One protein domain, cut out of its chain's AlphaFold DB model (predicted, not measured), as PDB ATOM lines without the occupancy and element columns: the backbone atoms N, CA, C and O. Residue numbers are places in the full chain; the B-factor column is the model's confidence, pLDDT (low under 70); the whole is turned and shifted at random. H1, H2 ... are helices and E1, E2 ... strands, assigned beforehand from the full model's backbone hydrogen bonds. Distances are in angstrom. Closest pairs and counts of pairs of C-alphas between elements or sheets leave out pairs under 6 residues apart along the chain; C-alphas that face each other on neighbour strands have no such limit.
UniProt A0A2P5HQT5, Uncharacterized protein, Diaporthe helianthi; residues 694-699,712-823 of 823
ATOM      1  N   ASP A 694     229.757 255.425 128.529       76.00
ATOM      2  CA  ASP A 694     228.530 256.113 128.965       76.00
ATOM      3  C   ASP A 694     228.748 256.922 130.242       76.00
ATOM      4  O   ASP A 694     228.156 257.980 130.459       76.00
ATOM      5  N   VAL A 695     229.623 256.417 131.113       73.50
ATOM      6  CA  VAL A 695     230.007 257.111 132.344       73.50
ATOM      7  C   VAL A 695     230.821 258.369 132.028       73.50
ATOM      8  O   VAL A 695     230.744 259.356 132.757       73.50
ATOM      9  N   LEU A 696     231.567 258.354 130.924       69.19
ATOM     10  CA  LEU A 696     232.473 259.425 130.518       69.19
ATOM     11  C   LEU A 696     231.860 260.419 129.516       69.19
ATOM     12  O   LEU A 696     232.327 261.557 129.425       69.19
ATOM     13  N   SER A 697     230.822 260.024 128.774       62.44
ATOM     14  CA  SER A 697     230.220 260.791 127.671       62.44
ATOM     15  C   SER A 697     229.259 261.908 128.110       62.44
ATOM     16  O   SER A 697     228.784 262.680 127.280       62.44
ATOM     17  N   SER A 698     229.040 262.103 129.413       51.66
ATOM     18  CA  SER A 698     228.080 263.079 129.964       51.66
ATOM     19  C   SER A 698     228.513 264.564 129.887       51.66
ATOM     20  O   SER A 698     228.119 265.378 130.716       51.66
ATOM     21  N   SER A 699     229.336 264.953 128.906       47.91
ATOM     22  CA  SER A 699     229.738 266.354 128.643       47.91
ATOM     23  C   SER A 699     229.470 266.809 127.202       47.91
ATOM     24  O   SER A 699     230.068 267.782 126.738       47.91
ATOM     25  N   SER A 712     239.060 274.503 134.384       71.25
ATOM     26  CA  SER A 712     238.484 273.724 135.488       71.25
ATOM     27  C   SER A 712     237.796 272.442 135.012       71.25
ATOM     28  O   SER A 712     238.015 271.389 135.597       71.25
ATOM     29  N   GLN A 713     237.035 272.491 133.915       70.06
ATOM     30  CA  GLN A 713     236.385 271.307 133.337       70.06
ATOM     31  C   GLN A 713     237.392 270.312 132.748       70.06
ATOM     32  O   GLN A 713     237.194 269.103 132.841       70.06
ATOM     33  N   LYS A 714     238.494 270.797 132.158       74.94
ATOM     34  CA  LYS A 714     239.587 269.930 131.684       74.94
ATOM     35  C   LYS A 714     240.256 269.194 132.841       74.94
ATOM     36  O   LYS A 714     240.504 267.995 132.732       74.94
ATOM     37  N   GLU A 715     240.515 269.899 133.938       79.38
ATOM     38  CA  GLU A 715     241.120 269.307 135.130       79.38
ATOM     39  C   GLU A 715     240.176 268.297 135.797       79.38
ATOM     40  O   GLU A 715     240.584 267.188 136.125       79.38
ATOM     41  N   GLN A 716     238.887 268.614 135.893       74.00
ATOM     42  CA  GLN A 716     237.870 267.708 136.428       74.00
ATOM     43  C   GLN A 716     237.711 266.441 135.571       74.00
ATOM     44  O   GLN A 716     237.683 265.327 136.092       74.00
ATOM     45  N   LYS A 717     237.700 266.586 134.240       76.19
ATOM     46  CA  LYS A 717     237.655 265.460 133.295       76.19
ATOM     47  C   LYS A 717     238.893 264.560 133.424       76.19
ATOM     48  O   LYS A 717     238.776 263.335 133.348       76.19
ATOM     49  N   LYS A 718     240.067 265.153 133.661       82.19
ATOM     50  CA  LYS A 718     241.318 264.430 133.932       82.19
ATOM     51  C   LYS A 718     241.268 263.681 135.269       82.19
ATOM     52  O   LYS A 718     241.650 262.515 135.307       82.19
ATOM     53  N   GLN A 719     240.746 264.299 136.328       82.38
ATOM     54  CA  GLN A 719     240.576 263.654 137.636       82.38
ATOM     55  C   GLN A 719     239.597 262.477 137.573       82.38
ATOM     56  O   GLN A 719     239.899 261.402 138.090       82.38
ATOM     57  N   ALA A 720     238.471 262.629 136.869       81.00
ATOM     58  CA  ALA A 720     237.523 261.540 136.646       81.00
ATOM     59  C   ALA A 720     238.173 260.362 135.897       81.00
ATOM     60  O   ALA A 720     237.981 259.205 136.273       81.00
ATOM     61  N   ARG A 721     239.019 260.651 134.895       84.44
ATOM     62  CA  ARG A 721     239.789 259.627 134.171       84.44
ATOM     63  C   ARG A 721     240.705 258.853 135.104       84.44
ATOM     64  O   ARG A 721     240.733 257.628 135.075       84.44
ATOM     65  N   GLU A 722     241.483 259.565 135.911       88.00
ATOM     66  CA  GLU A 722     242.436 258.957 136.840       88.00
ATOM     67  C   GLU A 722     241.721 258.112 137.900       88.00
ATOM     68  O   GLU A 722     242.156 256.996 138.185       88.00
ATOM     69  N   ALA A 723     240.576 258.579 138.404       88.12
ATOM     70  CA  ALA A 723     239.735 257.826 139.329       88.12
ATOM     71  C   ALA A 723     239.158 256.551 138.689       88.12
ATOM     72  O   ALA A 723     239.165 255.488 139.316       88.12
ATOM     73  N   LEU A 724     238.702 256.622 137.434       88.88
ATOM     74  CA  LEU A 724     238.222 255.450 136.707       88.88
ATOM     75  C   LEU A 724     239.354 254.444 136.475       88.88
ATOM     76  O   LEU A 724     239.195 253.269 136.797       88.88
ATOM     77  N   ARG A 725     240.521 254.899 135.998       92.25
ATOM     78  CA  ARG A 725     241.714 254.054 135.814       92.25
ATOM     79  C   ARG A 725     242.105 253.344 137.107       92.25
ATOM     80  O   ARG A 725     242.372 252.143 137.090       92.25
ATOM     81  N   ALA A 726     242.106 254.067 138.227       93.00
ATOM     82  CA  ALA A 726     242.387 253.494 139.539       93.00
ATOM     83  C   ALA A 726     241.361 252.415 139.914       93.00
ATOM     84  O   ALA A 726     241.742 251.342 140.380       93.00
ATOM     85  N   SER A 727     240.072 252.653 139.653       93.19
ATOM     86  CA  SER A 727     239.032 251.662 139.925       93.19
ATOM     87  C   SER A 727     239.142 250.419 139.036       93.19
ATOM     88  O   SER A 727     238.957 249.317 139.547       93.19
ATOM     89  N   VAL A 728     239.439 250.572 137.741       94.06
ATOM     90  CA  VAL A 728     239.620 249.445 136.807       94.06
ATOM     91  C   VAL A 728     240.806 248.590 137.230       94.06
ATOM     92  O   VAL A 728     240.674 247.373 137.356       94.06
ATOM     93  N   ARG A 729     241.941 249.227 137.531       95.62
ATOM     94  CA  ARG A 729     243.127 248.546 138.056       95.62
ATOM     95  C   ARG A 729     242.801 247.768 139.330       95.62
ATOM     96  O   ARG A 729     243.095 246.580 139.387       95.62
ATOM     97  N   ALA A 730     242.119 248.389 140.292       95.00
ATOM     98  CA  ALA A 730     241.738 247.727 141.538       95.00
ATOM     99  C   ALA A 730     240.838 246.494 141.313       95.00
ATOM    100  O   ALA A 730     240.986 245.491 142.011       95.00
ATOM    101  N   ALA A 731     239.926 246.539 140.335       94.69
ATOM    102  CA  ALA A 731     239.065 245.403 140.005       94.69
ATOM    103  C   ALA A 731     239.864 244.211 139.447       94.69
ATOM    104  O   ALA A 731     239.664 243.076 139.889       94.69
ATOM    105  N   PHE A 732     240.805 244.463 138.531       96.12
ATOM    106  CA  PHE A 732     241.695 243.421 138.011       96.12
ATOM    107  C   PHE A 732     242.657 242.898 139.075       96.12
ATOM    108  O   PHE A 732     242.746 241.688 139.248       96.12
ATOM    109  N   GLU A 733     243.303 243.777 139.844       95.38
ATOM    110  CA  GLU A 733     244.209 243.388 140.932       95.38
ATOM    111  C   GLU A 733     243.498 242.506 141.964       95.38
ATOM    112  O   GLU A 733     244.069 241.525 142.445       95.38
ATOM    113  N   HIS A 734     242.221 242.783 142.253       95.19
ATOM    114  CA  HIS A 734     241.416 241.924 143.112       95.19
ATOM    115  C   HIS A 734     241.271 240.513 142.527       95.19
ATOM    116  O   HIS A 734     241.522 239.540 143.235       95.19
ATOM    117  N   VAL A 735     240.940 240.373 141.240       96.06
ATOM    118  CA  VAL A 735     240.841 239.060 140.572       96.06
ATOM    119  C   VAL A 735     242.203 238.363 140.467       96.06
ATOM    120  O   VAL A 735     242.303 237.168 140.754       96.06
ATOM    121  N   HIS A 736     243.263 239.094 140.121       96.50
ATOM    122  CA  HIS A 736     244.629 238.574 140.005       96.50
ATOM    123  C   HIS A 736     245.164 238.062 141.338       96.50
ATOM    124  O   HIS A 736     245.784 236.998 141.375       96.50
ATOM    125  N   SER A 737     244.844 238.741 142.446       95.75
ATOM    126  CA  SER A 737     245.204 238.300 143.802       95.75
ATOM    127  C   SER A 737     244.600 236.940 144.183       95.75
ATOM    128  O   SER A 737     245.117 236.251 145.060       95.75
ATOM    129  N   LEU A 738     243.539 236.513 143.486       95.69
ATOM    130  CA  LEU A 738     242.906 235.197 143.642       95.69
ATOM    131  C   LEU A 738     243.568 234.114 142.768       95.69
ATOM    132  O   LEU A 738     243.077 232.984 142.697       95.69
ATOM    133  N   GLY A 739     244.676 234.440 142.091       94.81
ATOM    134  CA  GLY A 739     245.433 233.532 141.229       94.81
ATOM    135  C   GLY A 739     244.735 233.222 139.902       94.81
ATOM    136  O   GLY A 739     244.914 232.129 139.349       94.81
ATOM    137  N   LEU A 740     243.911 234.149 139.408       95.69
ATOM    138  CA  LEU A 740     243.108 233.997 138.197       95.69
ATOM    139  C   LEU A 740     243.401 235.141 137.221       95.69
ATOM    140  O   LEU A 740     243.291 236.297 137.596       95.69
ATOM    141  N   LEU A 741     243.721 234.819 135.966       95.31
ATOM    142  CA  LEU A 741     243.700 235.785 134.859       95.31
ATOM    143  C   LEU A 741     242.311 235.799 134.230       95.31
ATOM    144  O   LEU A 741     241.741 234.720 134.026       95.31
ATOM    145  N   HIS A 742     241.798 236.975 133.865       95.00
ATOM    146  CA  HIS A 742     240.500 237.090 133.191       95.00
ATOM    147  C   HIS A 742     240.550 236.485 131.778       95.00
ATOM    148  O   HIS A 742     239.630 235.800 131.343       95.00
ATOM    149  N   GLY A 743     241.670 236.656 131.080       89.50
ATOM    150  CA  GLY A 743     241.945 236.149 129.741       89.50
ATOM    151  C   GLY A 743     241.246 236.890 128.600       89.50
ATOM    152  O   GLY A 743     241.425 236.462 127.461       89.50
ATOM    153  N   ASP A 744     240.478 237.940 128.902       89.31
ATOM    154  CA  ASP A 744     239.722 238.765 127.946       89.31
ATOM    155  C   ASP A 744     239.427 240.158 128.535       89.31
ATOM    156  O   ASP A 744     238.282 240.528 128.801       89.31
ATOM    157  N   ALA A 745     240.485 240.903 128.856       87.50
ATOM    158  CA  ALA A 745     240.369 242.238 129.431       87.50
ATOM    159  C   ALA A 745     240.076 243.278 128.348       87.50
ATOM    160  O   ALA A 745     240.988 243.800 127.711       87.50
ATOM    161  N   ALA A 746     238.790 243.554 128.155       84.44
ATOM    162  CA  ALA A 746     238.271 244.512 127.188       84.44
ATOM    163  C   ALA A 746     237.149 245.351 127.817       84.44
ATOM    164  O   ALA A 746     236.489 244.899 128.756       84.44
ATOM    165  N   LEU A 747     236.885 246.543 127.267       84.38
ATOM    166  CA  LEU A 747     235.853 247.461 127.781       84.38
ATOM    167  C   LEU A 747     234.456 246.830 127.881       84.38
ATOM    168  O   LEU A 747     233.740 247.089 128.845       84.38
ATOM    169  N   ARG A 748     234.098 245.938 126.947       84.12
ATOM    170  CA  ARG A 748     232.809 245.218 126.956       84.12
ATOM    171  C   ARG A 748     232.591 244.341 128.198       84.12
ATOM    172  O   ARG A 748     231.452 244.072 128.557       84.12
ATOM    173  N   ASN A 749     233.674 243.912 128.849       90.75
ATOM    174  CA  ASN A 749     233.649 243.057 130.040       90.75
ATOM    175  C   ASN A 749     233.747 243.877 131.341       90.75
ATOM    176  O   ASN A 749     233.942 243.320 132.426       90.75
ATOM    177  N   LEU A 750     233.615 245.204 131.240       90.81
ATOM    178  CA  LEU A 750     233.721 246.147 132.341       90.81
ATOM    179  C   LEU A 750     232.387 246.866 132.557       90.81
ATOM    180  O   LEU A 750     231.849 247.504 131.657       90.81
ATOM    181  N   LEU A 751     231.886 246.819 133.788       91.38
ATOM    182  CA  LEU A 751     230.718 247.581 134.217       91.38
ATOM    183  C   LEU A 751     231.130 248.573 135.297       91.38
ATOM    184  O   LEU A 751     231.753 248.199 136.291       91.38
ATOM    185  N   VAL A 752     230.782 249.842 135.111       89.81
ATOM    186  CA  VAL A 752     231.162 250.926 136.017       89.81
ATOM    187  C   VAL A 752     229.918 251.490 136.682       89.81
ATOM    188  O   VAL A 752     229.025 252.039 136.037       89.81
ATOM    189  N   GLU A 753     229.858 251.359 138.000       88.62
ATOM    190  CA  GLU A 753     228.860 252.026 138.829       88.62
ATOM    191  C   GLU A 753     229.428 253.356 139.337       88.62
ATOM    192  O   GLU A 753     230.578 253.423 139.771       88.62
ATOM    193  N   SER A 754     228.622 254.416 139.298       82.19
ATOM    194  CA  SER A 754     228.975 255.710 139.880       82.19
ATOM    195  C   SER A 754     227.737 256.413 140.419       82.19
ATOM    196  O   SER A 754     226.689 256.406 139.771       82.19
ATOM    197  N   SER A 755     227.864 257.041 141.588       66.06
ATOM    198  CA  SER A 755     226.815 257.871 142.198       66.06
ATOM    199  C   SER A 755     226.811 259.317 141.689       66.06
ATOM    200  O   SER A 755     225.872 260.056 141.968       66.06
ATOM    201  N   SER A 756     227.853 259.736 140.968       63.50
ATOM    202  CA  SER A 756     227.955 261.060 140.347       63.50
ATOM    203  C   SER A 756     228.763 260.996 139.046       63.50
ATOM    204  O   SER A 756     229.456 260.011 138.788       63.50
ATOM    205  N   LEU A 757     228.718 262.049 138.230       57.97
ATOM    206  CA  LEU A 757     229.558 262.161 137.026       57.97
ATOM    207  C   LEU A 757     231.060 262.290 137.349       57.97
ATOM    208  O   LEU A 757     231.901 262.153 136.468       57.97
ATOM    209  N   GLU A 758     231.399 262.525 138.618       58.72
ATOM    210  CA  GLU A 758     232.744 262.864 139.092       58.72
ATOM    211  C   GLU A 758     233.332 261.789 140.028       58.72
ATOM    212  O   GLU A 758     234.477 261.895 140.466       58.72
ATOM    213  N   GLY A 759     232.565 260.728 140.315       62.03
ATOM    214  CA  GLY A 759     232.955 259.596 141.159       62.03
ATOM    215  C   GLY A 759     232.255 259.548 142.532       62.03
ATOM    216  O   GLY A 759     231.387 260.374 142.832       62.03
ATOM    217  N   PRO A 760     232.588 258.560 143.387       77.12
ATOM    218  CA  PRO A 760     233.563 257.491 143.163       77.12
ATOM    219  C   PRO A 760     233.070 256.444 142.154       77.12
ATOM    220  O   PRO A 760     231.921 256.009 142.205       77.12
ATOM    221  N   PHE A 761     233.971 256.015 141.268       87.69
ATOM    222  CA  PHE A 761     233.720 254.922 140.331       87.69
ATOM    223  C   PHE A 761     233.950 253.572 141.002       87.69
ATOM    224  O   PHE A 761     234.880 253.403 141.793       87.69
ATOM    225  N   ARG A 762     233.116 252.597 140.648       90.81
ATOM    226  CA  ARG A 762     233.287 251.196 141.017       90.81
ATOM    227  C   ARG A 762     233.193 250.329 139.770       90.81
ATOM    228  O   ARG A 762     232.104 249.970 139.329       90.81
ATOM    229  N   ALA A 763     234.355 250.006 139.227       93.00
ATOM    230  CA  ALA A 763     234.539 249.032 138.167       93.00
ATOM    231  C   ALA A 763     234.283 247.607 138.673       93.00
ATOM    232  O   ALA A 763     234.691 247.233 139.776       93.00
ATOM    233  N   ARG A 764     233.605 246.817 137.849       94.19
ATOM    234  CA  ARG A 764     233.232 245.427 138.102       94.19
ATOM    235  C   ARG A 764     233.459 244.625 136.829       94.19
ATOM    236  O   ARG A 764     233.221 245.135 135.735       94.19
ATOM    237  N   LEU A 765     233.924 243.391 136.980       94.75
ATOM    238  CA  LEU A 765     234.306 242.532 135.860       94.75
ATOM    239  C   LEU A 765     233.233 241.474 135.608       94.75
ATOM    240  O   LEU A 765     232.671 240.915 136.554       94.75
ATOM    241  N   VAL A 766     232.965 241.198 134.336       92.06
ATOM    242  CA  VAL A 766     232.010 240.183 133.877       92.06
ATOM    243  C   VAL A 766     232.625 239.330 132.768       92.06
ATOM    244  O   VAL A 766     233.619 239.711 132.175       92.06
ATOM    245  N   ASP A 767     231.998 238.190 132.480       88.94
ATOM    246  CA  ASP A 767     232.392 237.246 131.423       88.94
ATOM    247  C   ASP A 767     233.728 236.503 131.652       88.94
ATOM    248  O   ASP A 767     234.763 236.754 131.039       88.94
ATOM    249  N   PHE A 768     233.695 235.500 132.536       91.69
ATOM    250  CA  PHE A 768     234.884 234.746 132.968       91.69
ATOM    251  C   PHE A 768     235.115 233.459 132.161       91.69
ATOM    252  O   PHE A 768     235.753 232.508 132.635       91.69
ATOM    253  N   GLU A 769     234.599 233.397 130.936       87.62
ATOM    254  CA  GLU A 769     234.722 232.233 130.057       87.62
ATOM    255  C   GLU A 769     236.167 231.951 129.629       87.62
ATOM    256  O   GLU A 769     236.600 230.796 129.558       87.62
ATOM    257  N   ALA A 770     236.935 233.017 129.394       89.75
ATOM    258  CA  ALA A 770     238.326 232.956 128.971       89.75
ATOM    259  C   ALA A 770     239.291 232.830 130.158       89.75
ATOM    260  O   ALA A 770     240.504 232.675 129.937       89.75
ATOM    261  N   ALA A 771     238.766 232.856 131.390       93.19
ATOM    262  CA  ALA A 771     239.558 232.978 132.599       93.19
ATOM    263  C   ALA A 771     240.352 231.710 132.906       93.19
ATOM    264  O   ALA A 771     239.882 230.570 132.772       93.19
ATOM    265  N   LYS A 772     241.604 231.915 133.313       93.19
ATOM    266  CA  LYS A 772     242.591 230.848 133.498       93.19
ATOM    267  C   LYS A 772     243.235 230.985 134.873       93.19
ATOM    268  O   LYS A 772     243.894 231.990 135.134       93.19
ATOM    269  N   PRO A 773     243.111 229.963 135.735       94.50
ATOM    270  CA  PRO A 773     243.915 229.883 136.947       94.50
ATOM    271  C   PRO A 773     245.402 229.832 136.598       94.50
ATOM    272  O   PRO A 773     245.751 229.233 135.575       94.50
ATOM    273  N   CYS A 774     246.254 230.380 137.468       93.06
ATOM    274  CA  CYS A 774     247.708 230.443 137.281       93.06
ATOM    275  C   CYS A 774     248.300 229.116 136.772       93.06
ATOM    276  O   CYS A 774     248.969 229.096 135.741       93.06
ATOM    277  N   GLU A 775     247.940 227.983 137.385       90.56
ATOM    278  CA  GLU A 775     248.439 226.665 136.962       90.56
ATOM    279  C   GLU A 775     248.053 226.298 135.521       90.56
ATOM    280  O   GLU A 775     248.894 225.873 134.732       90.56
ATOM    281  N   LYS A 776     246.793 226.520 135.126       90.81
ATOM    282  CA  LYS A 776     246.338 226.220 133.757       90.81
ATOM    283  C   LYS A 776     246.955 227.163 132.730       90.81
ATOM    284  O   LYS A 776     247.198 226.764 131.590       90.81
ATOM    285  N   TRP A 777     247.145 228.427 133.100       93.31
ATOM    286  CA  TRP A 777     247.837 229.394 132.256       93.31
ATOM    287  C   TRP A 777     249.295 228.967 132.037       93.31
ATOM    288  O   TRP A 777     249.750 228.918 130.891       93.31
ATOM    289  N   TRP A 778     249.977 228.553 133.107       89.44
ATOM    290  CA  TRP A 778     251.361 228.091 133.072       89.44
ATOM    291  C   TRP A 778     251.538 226.841 132.206       89.44
ATOM    292  O   TRP A 778     252.386 226.821 131.314       89.44
ATOM    293  N   GLU A 779     250.678 225.835 132.376       88.19
ATOM    294  CA  GLU A 779     250.674 224.622 131.547       88.19
ATOM    295  C   GLU A 779     250.554 224.951 130.050       88.19
ATOM    296  O   GLU A 779     251.293 224.413 129.218       88.19
ATOM    297  N   ARG A 780     249.650 225.871 129.686       86.69
ATOM    298  CA  ARG A 780     249.469 226.302 128.291       86.69
ATOM    299  C   ARG A 780     250.676 227.064 127.760       86.69
ATOM    300  O   ARG A 780     251.063 226.857 126.607       86.69
ATOM    301  N   LEU A 781     251.287 227.917 128.578       86.06
ATOM    302  CA  LEU A 781     252.494 228.648 128.204       86.06
ATOM    303  C   LEU A 781     253.651 227.679 127.911       86.06
ATOM    304  O   LEU A 781     254.276 227.763 126.852       86.06
ATOM    305  N   GLN A 782     253.857 226.684 128.777       84.81
ATOM    306  CA  GLN A 782     254.857 225.635 128.576       84.81
ATOM    307  C   GLN A 782     254.593 224.807 127.308       84.81
ATOM    308  O   GLN A 782     255.519 224.524 126.544       84.81
ATOM    309  N   GLN A 783     253.336 224.439 127.036       84.25
ATOM    310  CA  GLN A 783     252.964 223.745 125.795       84.25
ATOM    311  C   GLN A 783     253.285 224.585 124.552       84.25
ATOM    312  O   GLN A 783     253.817 224.066 123.567       84.25
ATOM    313  N   LYS A 784     253.008 225.891 124.603       82.81
ATOM    314  CA  LYS A 784     253.294 226.836 123.517       82.81
ATOM    315  C   LYS A 784     254.796 226.939 123.240       82.81
ATOM    316  O   LYS A 784     255.204 226.915 122.079       82.81
ATOM    317  N   TRP A 785     255.617 226.974 124.288       82.25
ATOM    318  CA  TRP A 785     257.079 226.968 124.182       82.25
ATOM    319  C   TRP A 785     257.632 225.668 123.598       82.25
ATOM    320  O   TRP A 785     258.495 225.709 122.721       82.25
ATOM    321  N   ARG A 786     257.083 224.510 123.989       77.88
ATOM    322  CA  ARG A 786     257.469 223.212 123.403       77.88
ATOM    323  C   ARG A 786     257.243 223.164 121.888       77.88
ATOM    324  O   ARG A 786     258.029 222.543 121.183       77.88
ATOM    325  N   ARG A 787     256.210 223.845 121.378       76.62
ATOM    326  CA  ARG A 787     255.882 223.883 119.940       76.62
ATOM    327  C   ARG A 787     256.719 224.871 119.116       76.62
ATOM    328  O   ARG A 787     256.763 224.725 117.900       76.62
ATOM    329  N   ARG A 788     257.354 225.882 119.726       68.00
ATOM    330  CA  ARG A 788     257.984 227.018 119.008       68.00
ATOM    331  C   ARG A 788     259.496 227.184 119.240       68.00
ATOM    332  O   ARG A 788     260.046 228.211 118.860       68.00
ATOM    333  N   ARG A 789     260.162 226.136 119.748       57.00
ATOM    334  CA  ARG A 789     261.492 226.102 120.405       57.00
ATOM    335  C   ARG A 789     261.432 226.595 121.860       57.00
ATOM    336  O   ARG A 789     260.920 227.687 122.103       57.00
ATOM    337  N   PRO A 790     261.960 225.819 122.826       57.22
ATOM    338  CA  PRO A 790     261.923 226.198 124.232       57.22
ATOM    339  C   PRO A 790     262.822 227.423 124.495       57.22
ATOM    340  O   PRO A 790     263.946 227.468 123.984       57.22
ATOM    341  N   PRO A 791     262.360 228.417 125.276       57.41
ATOM    342  CA  PRO A 791     263.211 229.507 125.737       57.41
ATOM    343  C   PRO A 791     264.296 228.974 126.689       57.41
ATOM    344  O   PRO A 791     264.099 227.965 127.360       57.41
ATOM    345  N   ARG A 792     265.441 229.669 126.781       55.31
ATOM    346  CA  ARG A 792     266.543 229.367 127.729       55.31
ATOM    347  C   ARG A 792     266.205 229.731 129.191       55.31
ATOM    348  O   ARG A 792     267.096 230.088 129.952       55.31
ATOM    349  N   VAL A 793     264.927 229.729 129.558       56.38
ATOM    350  CA  VAL A 793     264.451 230.141 130.886       56.38
ATOM    351  C   VAL A 793     264.260 228.885 131.733       56.38
ATOM    352  O   VAL A 793     263.783 227.867 131.224       56.38
ATOM    353  N   SER A 794     264.705 228.944 132.989       55.22
ATOM    354  CA  SER A 794     264.565 227.855 133.955       55.22
ATOM    355  C   SER A 794     263.080 227.520 134.142       55.22
ATOM    356  O   SER A 794     262.200 228.357 133.969       55.22
ATOM    357  N   THR A 795     262.755 226.265 134.437       57.75
ATOM    358  CA  THR A 795     261.368 225.837 134.706       57.75
ATOM    359  C   THR A 795     261.024 225.935 136.194       57.75
ATOM    360  O   THR A 795     260.232 225.133 136.687       57.75
ATOM    361  N   ASP A 796     261.667 226.853 136.916       61.75
ATOM    362  CA  ASP A 796     261.558 226.974 138.371       61.75
ATOM    363  C   ASP A 796     260.226 227.608 138.811       61.75
ATOM    364  O   ASP A 796     259.558 228.290 138.027       61.75
ATOM    365  N   SER A 797     259.827 227.404 140.073       59.88
ATOM    366  CA  SER A 797     258.590 227.996 140.619       59.88
ATOM    367  C   SER A 797     258.602 229.525 140.600       59.88
ATOM    368  O   SER A 797     257.556 230.142 140.397       59.88
ATOM    369  N   ASP A 798     259.783 230.120 140.758       68.00
ATOM    370  CA  ASP A 798     259.977 231.572 140.805       68.00
ATOM    371  C   ASP A 798     259.752 232.222 139.431       68.00
ATOM    372  O   ASP A 798     259.236 233.339 139.339       68.00
ATOM    373  N   ASP A 799     260.038 231.497 138.344       78.81
ATOM    374  CA  ASP A 799     259.762 231.956 136.981       78.81
ATOM    375  C   ASP A 799     258.258 231.914 136.662       78.81
ATOM    376  O   ASP A 799     257.763 232.779 135.934       78.81
ATOM    377  N   LYS A 800     257.502 230.966 137.241       86.81
ATOM    378  CA  LYS A 800     256.037 230.893 137.080       86.81
ATOM    379  C   LYS A 800     255.350 232.123 137.660       86.81
ATOM    380  O   LYS A 800     254.579 232.766 136.953       86.81
ATOM    381  N   GLU A 801     255.627 232.439 138.925       87.94
ATOM    382  CA  GLU A 801     254.982 233.555 139.627       87.94
ATOM    383  C   GLU A 801     255.327 234.890 138.963       87.94
ATOM    384  O   GLU A 801     254.446 235.684 138.640       87.94
ATOM    385  N   ARG A 802     256.610 235.093 138.638       88.81
ATOM    386  CA  ARG A 802     257.071 236.302 137.954       88.81
ATOM    387  C   ARG A 802     256.397 236.491 136.596       88.81
ATOM    388  O   ARG A 802     255.956 237.591 136.275       88.81
ATOM    389  N   LEU A 803     256.329 235.442 135.776       89.38
ATOM    390  CA  LEU A 803     255.702 235.538 134.456       89.38
ATOM    391  C   LEU A 803     254.179 235.675 134.554       89.38
ATOM    392  O   LEU A 803     253.582 236.344 133.711       89.38
ATOM    393  N   PHE A 804     253.555 235.078 135.570       92.38
ATOM    394  CA  PHE A 804     252.134 235.260 135.839       92.38
ATOM    395  C   PHE A 804     251.832 236.712 136.219       92.38
ATOM    396  O   PHE A 804     250.904 237.300 135.669       92.38
ATOM    397  N   GLN A 805     252.664 237.329 137.060       93.19
ATOM    398  CA  GLN A 805     252.550 238.747 137.404       93.19
ATOM    399  C   GLN A 805     252.727 239.656 136.177       93.19
ATOM    400  O   GLN A 805     251.980 240.617 136.013       93.19
ATOM    401  N   VAL A 806     253.656 239.330 135.269       92.75
ATOM    402  CA  VAL A 806     253.795 240.049 133.987       92.75
ATOM    403  C   VAL A 806     252.526 239.923 133.142       92.75
ATOM    404  O   VAL A 806     252.083 240.913 132.569       92.75
ATOM    405  N   ALA A 807     251.922 238.735 133.074       92.06
ATOM    406  CA  ALA A 807     250.664 238.541 132.357       92.06
ATOM    407  C   ALA A 807     249.499 239.311 133.001       92.06
ATOM    408  O   ALA A 807     248.670 239.860 132.279       92.06
ATOM    409  N   CYS A 808     249.459 239.392 134.335       94.56
ATOM    410  CA  CYS A 808     248.487 240.202 135.069       94.56
ATOM    411  C   CYS A 808     248.635 241.686 134.710       94.56
ATOM    412  O   CYS A 808     247.662 242.322 134.316       94.56
ATOM    413  N   GLU A 809     249.856 242.229 134.750       94.62
ATOM    414  CA  GLU A 809     250.084 243.642 134.421       94.62
ATOM    415  C   GLU A 809     249.785 243.947 132.945       94.62
ATOM    416  O   GLU A 809     249.239 245.003 132.639       94.62
ATOM    417  N   GLN A 810     250.075 243.018 132.028       92.44
ATOM    418  CA  GLN A 810     249.682 243.141 130.619       92.44
ATOM    419  C   GLN A 810     248.162 243.203 130.450       92.44
ATOM    420  O   GLN A 810     247.668 243.994 129.652       92.44
ATOM    421  N   GLU A 811     247.426 242.392 131.210       93.81
ATOM    422  CA  GLU A 811     245.966 242.377 131.195       93.81
ATOM    423  C   GLU A 811     245.376 243.713 131.677       93.81
ATOM    424  O   GLU A 811     244.504 244.279 131.015       93.81
ATOM    425  N   VAL A 812     245.914 244.265 132.772       93.88
ATOM    426  CA  VAL A 812     245.528 245.601 133.258       93.88
ATOM    427  C   VAL A 812     245.887 246.677 132.237       93.88
ATOM    428  O   VAL A 812     245.060 247.533 131.929       93.88
ATOM    429  N   ALA A 813     247.108 246.647 131.700       90.88
ATOM    430  CA  ALA A 813     247.594 247.645 130.754       90.88
ATOM    431  C   ALA A 813     246.758 247.682 129.470       90.88
ATOM    432  O   ALA A 813     246.449 248.771 128.996       90.88
ATOM    433  N   GLN A 814     246.355 246.519 128.949       88.31
ATOM    434  CA  GLN A 814     245.495 246.428 127.770       88.31
ATOM    435  C   GLN A 814     244.154 247.128 128.005       88.31
ATOM    436  O   GLN A 814     243.778 248.008 127.237       88.31
ATOM    437  N   CYS A 815     243.461 246.802 129.098       88.81
ATOM    438  CA  CYS A 815     242.162 247.410 129.379       88.81
ATOM    439  C   CYS A 815     242.281 248.908 129.699       88.81
ATOM    440  O   CYS A 815     241.445 249.701 129.273       88.81
ATOM    441  N   LEU A 816     243.334 249.329 130.408       90.75
ATOM    442  CA  LEU A 816     243.588 250.746 130.673       90.75
ATOM    443  C   LEU A 816     243.913 251.541 129.402       90.75
ATOM    444  O   LEU A 816     243.530 252.706 129.324       90.75
ATOM    445  N   ALA A 817     244.594 250.935 128.426       87.31
ATOM    446  CA  ALA A 817     244.818 251.555 127.123       87.31
ATOM    447  C   ALA A 817     243.487 251.775 126.391       87.31
ATOM    448  O   ALA A 817     243.254 252.869 125.885       87.31
ATOM    449  N   ASP A 818     242.580 250.796 126.423       82.62
ATOM    450  CA  ASP A 818     241.244 250.956 125.843       82.62
ATOM    451  C   ASP A 818     240.443 252.062 126.561       82.62
ATOM    452  O   ASP A 818     239.767 252.859 125.915       82.62
ATOM    453  N   VAL A 819     240.550 252.172 127.894       83.62
ATOM    454  CA  VAL A 819     239.933 253.276 128.662       83.62
ATOM    455  C   VAL A 819     240.514 254.632 128.250       83.62
ATOM    456  O   VAL A 819     239.777 255.615 128.187       83.62
ATOM    457  N   ASP A 820     241.816 254.705 127.970       83.31
ATOM    458  CA  ASP A 820     242.457 255.942 127.521       83.31
ATOM    459  C   ASP A 820     241.998 256.359 126.120       83.31
ATOM    460  O   ASP A 820     241.894 257.556 125.872       83.31
ATOM    461  N   LEU A 821     241.668 255.409 125.237       79.75
ATOM    462  CA  LEU A 821     241.131 255.694 123.898       79.75
ATOM    463  C   LEU A 821     239.736 256.344 123.926       79.75
ATOM    464  O   LEU A 821     239.333 256.960 122.942       79.75
ATOM    465  N   LEU A 822     239.004 256.248 125.042       70.19
ATOM    466  CA  LEU A 822     237.711 256.922 125.218       70.19
ATOM    467  C   LEU A 822     237.840 258.444 125.442       70.19
ATOM    468  O   LEU A 822     236.826 259.149 125.436       70.19
ATOM    469  N   TYR A 823     239.053 258.954 125.687       61.72
ATOM    470  CA  TYR A 823     239.340 260.344 126.067       61.72
ATOM    471  C   TYR A 823     240.061 261.131 124.981       61.72
ATOM    472  O   TYR A 823     239.710 262.333 124.845       61.72
TER     473      TYR A 823
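Overview. This is residues 694 to 699 and 712 to 823 of the 823 residues of an uncharacterized protein of Diaporthe helianthi (UniProt A0A2P5HQT5). A loose, elongated rod is built on two long helices, H1 and H3, which run opposite ways and are side by side over only part of their length, with a two-stranded hairpin, E1 and E2, packed on H1 chiefly through E2. H2 meets H3 at a near right angle towards one end of the rod, where residues 783 to 789 stick out. The printed part has 118 residues, with the named elements H1, E1, E2, H2, H3 in chain order; its one sheet has the order E1 - E2, antiparallel, and its class is mostly helix. The whole is loose, with a radius of gyration of the C-alphas of 17.2 A and spans of 54 by 24 by 22 A.

Arrangement. E1, residues 750 to 754, and E2, residues 761 to 765, form a hairpin and are antiparallel, with 154 degrees between their directions. C-alphas 752 and 763 face each other at 4.4 A, and within hydrogen-bond range are N 751 and O 764 at 2.9 A and N 762 and O 753 at 2.8 A. H1, residues 712 to 737, comes closest to E2 at the C-alphas of Val 728 and Ala 763, 5.3 A apart; H1 and E1 are near each other. H3, residues 797 to 821, touches H1 with residues 808 to 819 alone, closest at the C-alphas of Arg 729 and Val 812, 6.1 A apart. H1 and H3 run opposite ways at a shallow tilt of 29 degrees. H2, residues 774 to 788, only just touches H3, with 3 pairs of C-alphas within 8 A, the closest being those of Cys 774 and Phe 804 at 6.7 A. Their lines are about perpendicular, at 86 degrees. H1 and H2 are apart, and so are E2 and H3. Outside the named strands, residues 740 to 741 pair with residues 772 to 773, antiparallel. In H1, H2 and H3 every O i to N i+4 pair is within hydrogen-bond range.

Along the chain. H1 begins at C-alpha 712 at (238.484, 273.724, 135.488) and measures 37.0 A from first to last C-alpha. E1 measures 13.1 A and E2 13.2 A; C-alpha 750 is at (233.721, 246.147, 132.341). H2 measures 21.2 A. H3 measures 36.8 A and ends at C-alpha 821 at (241.131, 255.694, 123.898).

Size, cuts and confidence. The two C-alphas farthest apart are those of Ser 712 and Arg 786, at 55.3 A. Residues 700 to 711 are not printed, and C-alphas 699 and 712 are 13.3 A apart across this cut. The link from H1 to E1 is long, with 12 residues. The mean pLDDT of the printed part is 83.0; residues 696 to 699, 755 to 759, 788 to 798 and 823 are under 70.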